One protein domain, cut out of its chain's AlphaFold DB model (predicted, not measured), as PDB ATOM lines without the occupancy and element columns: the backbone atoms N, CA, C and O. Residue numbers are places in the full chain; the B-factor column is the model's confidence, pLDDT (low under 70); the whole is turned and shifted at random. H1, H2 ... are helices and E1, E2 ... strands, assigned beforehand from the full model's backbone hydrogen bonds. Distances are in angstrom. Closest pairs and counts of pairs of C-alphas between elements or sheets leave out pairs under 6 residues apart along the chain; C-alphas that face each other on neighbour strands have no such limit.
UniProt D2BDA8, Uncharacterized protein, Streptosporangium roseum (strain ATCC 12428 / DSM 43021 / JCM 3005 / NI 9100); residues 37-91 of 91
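Overview. This is residues 37 to 91 of the 91 residues of an uncharacterized protein of Streptosporangium roseum (strain ATCC 12428 / DSM 43021 / JCM 3005 / NI 9100) (UniProt D2BDA8). A two-stranded hairpin, E2 and E3, joins the short strand E1 in a small three-stranded sheet, and one long helix, H2, covers one face of it, running along the strands. The little helix H1 lies beyond one end of the sheet, and the loop of the hairpin, residues 57 to 63, makes the other end of an elongated outline of 35 by 21 by 13 A. The printed part has 55 residues, with two named helices and three named strands in the order E1, H1, E2, E3, H2; the sheet's order is E1, E2, E3, all antiparallel, and the class is mixed, helices and strands. The whole is only just compact, close to loose, with a radius of gyration of the C-alphas of 11.9 A.

Along the chain. Find C-alpha 37 at (6.296, 28.396, -8.885), where E1 begins; it takes in residues 37 to 39 and is 7.1 A long from first to last C-alpha. H1 follows at residues 41 to 45, 6.3 A long. At C-alpha 51, (3.888, 27.728, -2.028), you meet E2, residues 51 to 56, 17.1 A long. E3 is residues 64 to 68, 13.8 A long. H2 is residues 71 to 84, 20.0 A long, and ends at C-alpha 84, (-5.182, 43.372, -11.538).

Arrangement. Begin with the hairpin of E2 and E3, antiparallel at 169 degrees: look for N 53 and O 66, 2.8 A apart, and N 66 and O 53, 2.9 A, both within hydrogen-bond range. On the other side of E2, the edge strand E1 is antiparallel to it at 149 degrees, with N 38 and O 52 at 2.8 A, within hydrogen-bond range. Now turn to H2, which is on the sheet at a height of 7.4 A: two layers, a helix on one face of a sheet. It lies over E3 and, only just, over E2, where 3 of its 14 C-alphas fall. On the local plane its line and that of E3 stand at 27 degrees, along the strands. The closest C-alphas of E3 and H2 are those of Gly 68 and Cys 74, 3.9 A apart. E1 and H2 are near each other, with 7 pairs of C-alphas within 10 A. H1 is not on the sheet, and it is apart from E3 and from H2. In H1 and H2 every O i to N i+4 pair is within hydrogen-bond range.

Size, cuts and confidence. The two C-alphas farthest apart are those of Ala 45 and Pro 59, 35.1 A. The printed part has no cut and ends at Tyr 91, the chain's last residue. The links E1 to H1, H1 to E2 and E3 to H2 are tight, E2 to E3 is short, and no link is long. Look in the B-factor column for a mean pLDDT of the printed part of 95.1; residue 91 alone is under 70 in this model.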
ATOM      1  N   LEU A  37       7.087  29.029  -9.934       97.56
ATOM      2  CA  LEU A  37       6.296  28.396  -8.885       97.56
ATOM      3  C   LEU A  37       7.234  27.536  -8.031       97.56
ATOM      4  O   LEU A  37       7.900  26.639  -8.540       97.56
ATOM      5  N   ARG A  38       7.316  27.832  -6.736       97.31
ATOM      6  CA  ARG A  38       8.212  27.168  -5.782       97.31
ATOM      7  C   ARG A  38       7.423  26.655  -4.585       97.31
ATOM      8  O   ARG A  38       6.495  27.318  -4.127       97.31
ATOM      9  N   VAL A  39       7.864  25.524  -4.039       97.88
ATOM     10  CA  VAL A  39       7.488  25.040  -2.708       97.88
ATOM     11  C   VAL A  39       8.688  25.147  -1.762       97.88
ATOM     12  O   VAL A  39       9.822  24.872  -2.152       97.88
ATOM     13  N   ASP A  40       8.451  25.594  -0.534       97.88
ATOM     14  CA  ASP A  40       9.470  25.846   0.481       97.88
ATOM     15  C   ASP A  40       9.184  25.037   1.759       97.88
ATOM     16  O   ASP A  40       8.192  25.271   2.456       97.88
ATOM     17  N   ALA A  41      10.051  24.063   2.051       97.56
ATOM     18  CA  ALA A  41       9.887  23.150   3.181       97.56
ATOM     19  C   ALA A  41      10.170  23.810   4.542       97.56
ATOM     20  O   ALA A  41       9.576  23.416   5.544       97.56
ATOM     21  N   GLU A  42      11.031  24.829   4.588       98.00
ATOM     22  CA  GLU A  42      11.332  25.562   5.822       98.00
ATOM     23  C   GLU A  42      10.110  26.376   6.244       98.00
ATOM     24  O   GLU A  42       9.673  26.315   7.391       98.00
ATOM     25  N   ARG A  43       9.455  27.033   5.280       96.88
ATOM     26  CA  ARG A  43       8.182  27.722   5.529       96.88
ATOM     27  C   ARG A  43       7.092  26.777   6.014       96.88
ATOM     28  O   ARG A  43       6.329  27.154   6.900       96.88
ATOM     29  N   LEU A  44       7.023  25.564   5.463       96.50
ATOM     30  CA  LEU A  44       6.084  24.551   5.941       96.50
ATOM     31  C   LEU A  44       6.362  24.180   7.404       96.50
ATOM     32  O   LEU A  44       5.429  24.129   8.204       96.50
ATOM     33  N   ALA A  45       7.632  23.967   7.763       97.31
ATOM     34  CA  ALA A  45       8.041  23.660   9.134       97.31
ATOM     35  C   ALA A  45       7.728  24.806  10.117       97.31
ATOM     36  O   ALA A  45       7.406  24.556  11.276       97.31
ATOM     37  N   GLU A  46       7.752  26.054   9.644       97.56
ATOM     38  CA  GLU A  46       7.359  27.257  10.392       97.56
ATOM     39  C   GLU A  46       5.832  27.486  10.454       97.56
ATOM     40  O   GLU A  46       5.383  28.487  11.016       97.56
ATOM     41  N   GLY A  47       5.010  26.613   9.860       96.00
ATOM     42  CA  GLY A  47       3.551  26.786   9.799       96.00
ATOM     43  C   GLY A  47       3.091  27.919   8.870       96.00
ATOM     44  O   GLY A  47       1.981  28.431   9.009       96.00
ATOM     45  N   ARG A  48       3.939  28.335   7.924       97.31
ATOM     46  CA  ARG A  48       3.660  29.396   6.946       97.31
ATOM     47  C   ARG A  48       3.220  28.794   5.607       97.31
ATOM     48  O   ARG A  48       3.554  27.650   5.311       97.31
ATOM     49  N   PRO A  49       2.534  29.567   4.743       97.31
ATOM     50  CA  PRO A  49       2.209  29.128   3.385       97.31
ATOM     51  C   PRO A  49       3.488  28.731   2.617       97.31
ATOM     52  O   PRO A  49       4.364  29.595   2.465       97.31
ATOM     53  N   PRO A  50       3.633  27.465   2.174       98.06
ATOM     54  CA  PRO A  50       4.882  26.965   1.602       98.06
ATOM     55  C   PRO A  50       4.993  27.198   0.096       98.06
ATOM     56  O   PRO A  50       6.097  27.148  -0.439       98.06
ATOM     57  N   TRP A  51       3.880  27.452  -0.597       98.50
ATOM     58  CA  TRP A  51       3.888  27.728  -2.028       98.50
ATOM     59  C   TRP A  51       4.083  29.212  -2.290       98.50
ATOM     60  O   TRP A  51       3.452  30.050  -1.646       98.50
ATOM     61  N   THR A  52       4.913  29.522  -3.280       98.44
ATOM     62  CA  THR A  52       5.167  30.878  -3.754       98.44
ATOM     63  C   THR A  52       5.167  30.900  -5.273       98.44
ATOM     64  O   THR A  52       5.898  30.146  -5.911       98.44
ATOM     65  N   PHE A  53       4.391  31.813  -5.843       98.44
ATOM     66  CA  PHE A  53       4.473  32.224  -7.231       98.44
ATOM     67  C   PHE A  53       5.142  33.595  -7.285       98.44
ATOM     68  O   PHE A  53       4.724  34.516  -6.582       98.44
ATOM     69  N   ALA A  54       6.169  33.746  -8.112       98.38
ATOM     70  CA  ALA A  54       6.839  35.019  -8.338       98.38
ATOM     71  C   ALA A  54       6.928  35.300  -9.837       98.38
ATOM     72  O   ALA A  54       7.231  34.388 -10.605       98.38
ATOM     73  N   ALA A  55       6.687  36.549 -10.236       98.25
ATOM     74  CA  ALA A  55       6.819  36.984 -11.621       98.25
ATOM     75  C   ALA A  55       7.457  38.374 -11.733       98.25
ATOM     76  O   ALA A  55       7.233  39.231 -10.876       98.25
ATOM     77  N   SER A  56       8.257  38.605 -12.772       97.88
ATOM     78  CA  SER A  56       8.924  39.888 -13.017       97.88
ATOM     79  C   SER A  56       9.334  40.071 -14.479       97.88
ATOM     80  O   SER A  56       9.502  39.105 -15.220       97.88
ATOM     81  N   GLY A  57       9.554  41.324 -14.883       95.94
ATOM     82  CA  GLY A  57       9.954  41.662 -16.248       95.94
ATOM     83  C   GLY A  57       8.780  41.734 -17.224       95.94
ATOM     84  O   GLY A  57       7.614  41.653 -16.834       95.94
ATOM     85  N   GLY A  58       9.105  41.930 -18.502       94.12
ATOM     86  CA  GLY A  58       8.117  42.137 -19.557       94.12
ATOM     87  C   GLY A  58       7.186  43.324 -19.241       94.12
ATOM     88  O   GLY A  58       7.681  44.385 -18.858       94.12
ATOM     89  N   PRO A  59       5.856  43.173 -19.381       93.19
ATOM     90  CA  PRO A  59       4.874  44.226 -19.097       93.19
ATOM     91  C   PRO A  59       4.677  44.551 -17.603       93.19
ATOM     92  O   PRO A  59       3.889  45.438 -17.279       93.19
ATOM     93  N   LEU A  60       5.345  43.852 -16.679       93.69
ATOM     94  CA  LEU A  60       5.249  44.146 -15.248       93.69
ATOM     95  C   LEU A  60       6.188  45.302 -14.872       93.69
ATOM     96  O   LEU A  60       7.403  45.117 -14.825       93.69
ATOM     97  N   GLU A  61       5.627  46.470 -14.531       88.94
ATOM     98  CA  GLU A  61       6.409  47.625 -14.041       88.94
ATOM     99  C   GLU A  61       7.187  47.305 -12.755       88.94
ATOM    100  O   GLU A  61       8.314  47.762 -12.558       88.94
ATOM    101  N   ALA A  62       6.597  46.484 -11.885       92.88
ATOM    102  CA  ALA A  62       7.227  45.932 -10.697       92.88
ATOM    103  C   ALA A  62       6.938  44.430 -10.607       92.88
ATOM    104  O   ALA A  62       5.862  43.965 -10.988       92.88
ATOM    105  N   GLY A  63       7.897  43.668 -10.077       94.56
ATOM    106  CA  GLY A  63       7.698  42.243  -9.824       94.56
ATOM    107  C   GLY A  63       6.557  41.986  -8.837       94.56
ATOM    108  O   GLY A  63       6.254  42.814  -7.976       94.56
ATOM    109  N   MET A  64       5.941  40.812  -8.937       96.25
ATOM    110  CA  MET A  64       4.868  40.378  -8.050       96.25
ATOM    111  C   MET A  64       5.180  39.042  -7.385       96.25
ATOM    112  O   MET A  64       5.942  38.219  -7.898       96.25
ATOM    113  N   ARG A  65       4.543  38.827  -6.235       97.19
ATOM    114  CA  ARG A  65       4.590  37.584  -5.476       97.19
ATOM    115  C   ARG A  65       3.194  37.245  -4.964       97.19
ATOM    116  O   ARG A  65       2.503  38.129  -4.462       97.19
ATOM    117  N   ALA A  66       2.820  35.977  -5.044       97.62
ATOM    118  CA  ALA A  66       1.664  35.408  -4.364       97.62
ATOM    119  C   ALA A  66       2.110  34.178  -3.567       97.62
ATOM    120  O   ALA A  66       2.906  33.383  -4.059       97.62
ATOM    121  N   ASP A  67       1.620  34.036  -2.339       98.00
ATOM    122  CA  ASP A  67       1.883  32.876  -1.485       98.00
ATOM    123  C   ASP A  67       0.591  32.063  -1.301       98.00
ATOM    124  O   ASP A  67      -0.507  32.620  -1.330       98.00
ATOM    125  N   GLY A  68       0.706  30.754  -1.071       97.19
ATOM    126  CA  GLY A  68      -0.448  29.879  -0.856       97.19
ATOM    127  C   GLY A  68      -0.153  28.685   0.046       97.19
ATOM    128  O   GLY A  68       0.970  28.184   0.109       97.19
ATOM    129  N   ALA A  69      -1.176  28.224   0.772       96.62
ATOM    130  CA  ALA A  69      -1.090  27.002   1.577       96.62
ATOM    131  C   ALA A  69      -1.031  25.733   0.700       96.62
ATOM    132  O   ALA A  69      -0.512  24.707   1.124       96.62
ATOM    133  N   SER A  70      -1.519  25.825  -0.539       95.94
ATOM    134  CA  SER A  70      -1.469  24.789  -1.574       95.94
ATOM    135  C   SER A  70      -1.096  25.401  -2.928       95.94
ATOM    136  O   SER A  70      -1.193  26.623  -3.103       95.94
ATOM    137  N   ALA A  71      -0.728  24.559  -3.899       95.69
ATOM    138  CA  ALA A  71      -0.469  24.987  -5.275       95.69
ATOM    139  C   ALA A  71      -1.676  25.732  -5.872       95.69
ATOM    140  O   ALA A  71      -1.519  26.817  -6.426       95.69
ATOM    141  N   ALA A  72      -2.891  25.211  -5.666       95.19
ATOM    142  CA  ALA A  72      -4.130  25.810  -6.162       95.19
ATOM    143  C   ALA A  72      -4.392  27.215  -5.591       95.19
ATOM    144  O   ALA A  72      -4.729  28.146  -6.327       95.19
ATOM    145  N   LEU A  73      -4.219  27.399  -4.276       96.56
ATOM    146  CA  LEU A  73      -4.414  28.704  -3.631       96.56
ATOM    147  C   LEU A  73      -3.348  29.717  -4.059       96.56
ATOM    148  O   LEU A  73      -3.657  30.889  -4.270       96.56
ATOM    149  N   CYS A  74      -2.108  29.258  -4.226       97.81
ATOM    150  CA  CYS A  74      -1.015  30.083  -4.727       97.81
ATOM    151  C   CYS A  74      -1.293  30.556  -6.163       97.81
ATOM    152  O   CYS A  74      -1.269  31.755  -6.440       97.81
ATOM    153  N   LEU A  75      -1.632  29.622  -7.058       96.62
ATOM    154  CA  LEU A  75      -1.863  29.902  -8.473       96.62
ATOM    155  C   LEU A  75      -3.102  30.778  -8.694       96.62
ATOM    156  O   LEU A  75      -3.041  31.736  -9.457       96.62
ATOM    157  N   SER A  76      -4.207  30.511  -7.994       95.06
ATOM    158  CA  SER A  76      -5.413  31.352  -8.081       95.06
ATOM    159  C   SER A  76      -5.154  32.789  -7.617       95.06
ATOM    160  O   SER A  76      -5.570  33.734  -8.290       95.06
ATOM    161  N   SER A  77      -4.403  32.964  -6.525       96.69
ATOM    162  CA  SER A  77      -3.985  34.285  -6.041       96.69
ATOM    163  C   SER A  77      -3.058  34.986  -7.038       96.69
ATOM    164  O   SER A  77      -3.199  36.184  -7.284       96.69
ATOM    165  N   ALA A  78      -2.140  34.242  -7.663       97.12
ATOM    166  CA  ALA A  78      -1.255  34.768  -8.695       97.12
ATOM    167  C   ALA A  78      -2.022  35.235  -9.939       97.12
ATOM    168  O   ALA A  78      -1.808  36.351 -10.405       97.12
ATOM    169  N   VAL A  79      -2.955  34.422 -10.443       96.00
ATOM    170  CA  VAL A  79      -3.817  34.756 -11.590       96.00
ATOM    171  C   VAL A  79      -4.654  35.999 -11.309       96.00
ATOM    172  O   VAL A  79      -4.737  36.887 -12.157       96.00
ATOM    173  N   ALA A  80      -5.251  36.095 -10.117       95.38
ATOM    174  CA  ALA A  80      -5.990  37.286  -9.713       95.38
ATOM    175  C   ALA A  80      -5.091  38.532  -9.745       95.38
ATOM    176  O   ALA A  80      -5.457  39.539 -10.352       95.38
ATOM    177  N   ARG A  81      -3.877  38.435  -9.190       96.12
ATOM    178  CA  ARG A  81      -2.929  39.551  -9.158       96.12
ATOM    179  C   ARG A  81      -2.423  39.953 -10.545       96.12
ATOM    180  O   ARG A  81      -2.313  41.140 -10.826       96.12
ATOM    181  N   LEU A  82      -2.146  38.991 -11.423       95.31
ATOM    182  CA  LEU A  82      -1.755  39.259 -12.810       95.31
ATOM    183  C   LEU A  82      -2.852  40.037 -13.550       95.31
ATOM    184  O   LEU A  82      -2.555  41.031 -14.210       95.31
ATOM    185  N   ARG A  83      -4.122  39.661 -13.361       94.00
ATOM    186  CA  ARG A  83      -5.267  40.369 -13.956       94.00
ATOM    187  C   ARG A  83      -5.421  41.795 -13.423       94.00
ATOM    188  O   ARG A  83      -5.704  42.696 -14.206       94.00
ATOM    189  N   GLU A  84      -5.205  42.020 -12.127       94.38
ATOM    190  CA  GLU A  84      -5.182  43.372 -11.538       94.38
ATOM    191  C   GLU A  84      -4.084  44.255 -12.145       94.38
ATOM    192  O   GLU A  84      -4.265  45.463 -12.275       94.38
ATOM    193  N   LEU A  85      -2.963  43.649 -12.542       93.75
ATOM    194  CA  LEU A  85      -1.838  44.312 -13.204       93.75
ATOM    195  C   LEU A  85      -2.023  44.413 -14.732       93.75
ATOM    196  O   LEU A  85      -1.096  44.796 -15.439       93.75
ATOM    197  N   GLY A  86      -3.207  44.073 -15.252       93.06
ATOM    198  CA  GLY A  86      -3.536  44.165 -16.677       93.06
ATOM    199  C   GLY A  86      -3.000  43.018 -17.537       93.06
ATOM    200  O   GLY A  86      -3.119  43.066 -18.760       93.06
ATOM    201  N   ILE A  87      -2.443  41.970 -16.927       92.50
ATOM    202  CA  ILE A  87      -1.943  40.789 -17.631       92.50
ATOM    203  C   ILE A  87      -3.086  39.786 -17.818       92.50
ATOM    204  O   ILE A  87      -3.577  39.174 -16.867       92.50
ATOM    205  N   VAL A  88      -3.522  39.610 -19.067       88.69
ATOM    206  CA  VAL A  88      -4.606  38.685 -19.429       88.69
ATOM    207  C   VAL A  88      -4.051  37.274 -19.605       88.69
ATOM    208  O   VAL A  88      -3.681  36.874 -20.704       88.69
ATOM    209  N   VAL A  89      -3.997  36.522 -18.509       87.50
ATOM    210  CA  VAL A  89      -3.562  35.118 -18.516       87.50
ATOM    211  C   VAL A  89      -4.629  34.165 -19.083       87.50
ATOM    212  O   VAL A  89      -5.824  34.402 -18.881       87.50
ATOM    213  N   PRO A  90      -4.226  33.070 -19.753       79.19
ATOM    214  CA  PRO A  90      -5.132  32.069 -20.314       79.19
ATOM    215  C   PRO A  90      -5.641  31.088 -19.240       79.19
ATOM    216  O   PRO A  90      -5.205  29.946 -19.176       79.19
ATOM    217  N   TYR A  91      -6.556  31.532 -18.376       67.00
ATOM    218  CA  TYR A  91      -7.373  30.708 -17.465       67.00
ATOM    219  C   TYR A  91      -8.507  31.565 -16.895       67.00
ATOM    220  O   TYR A  91      -8.458  32.794 -17.130       67.00
TER     221      TYR A  91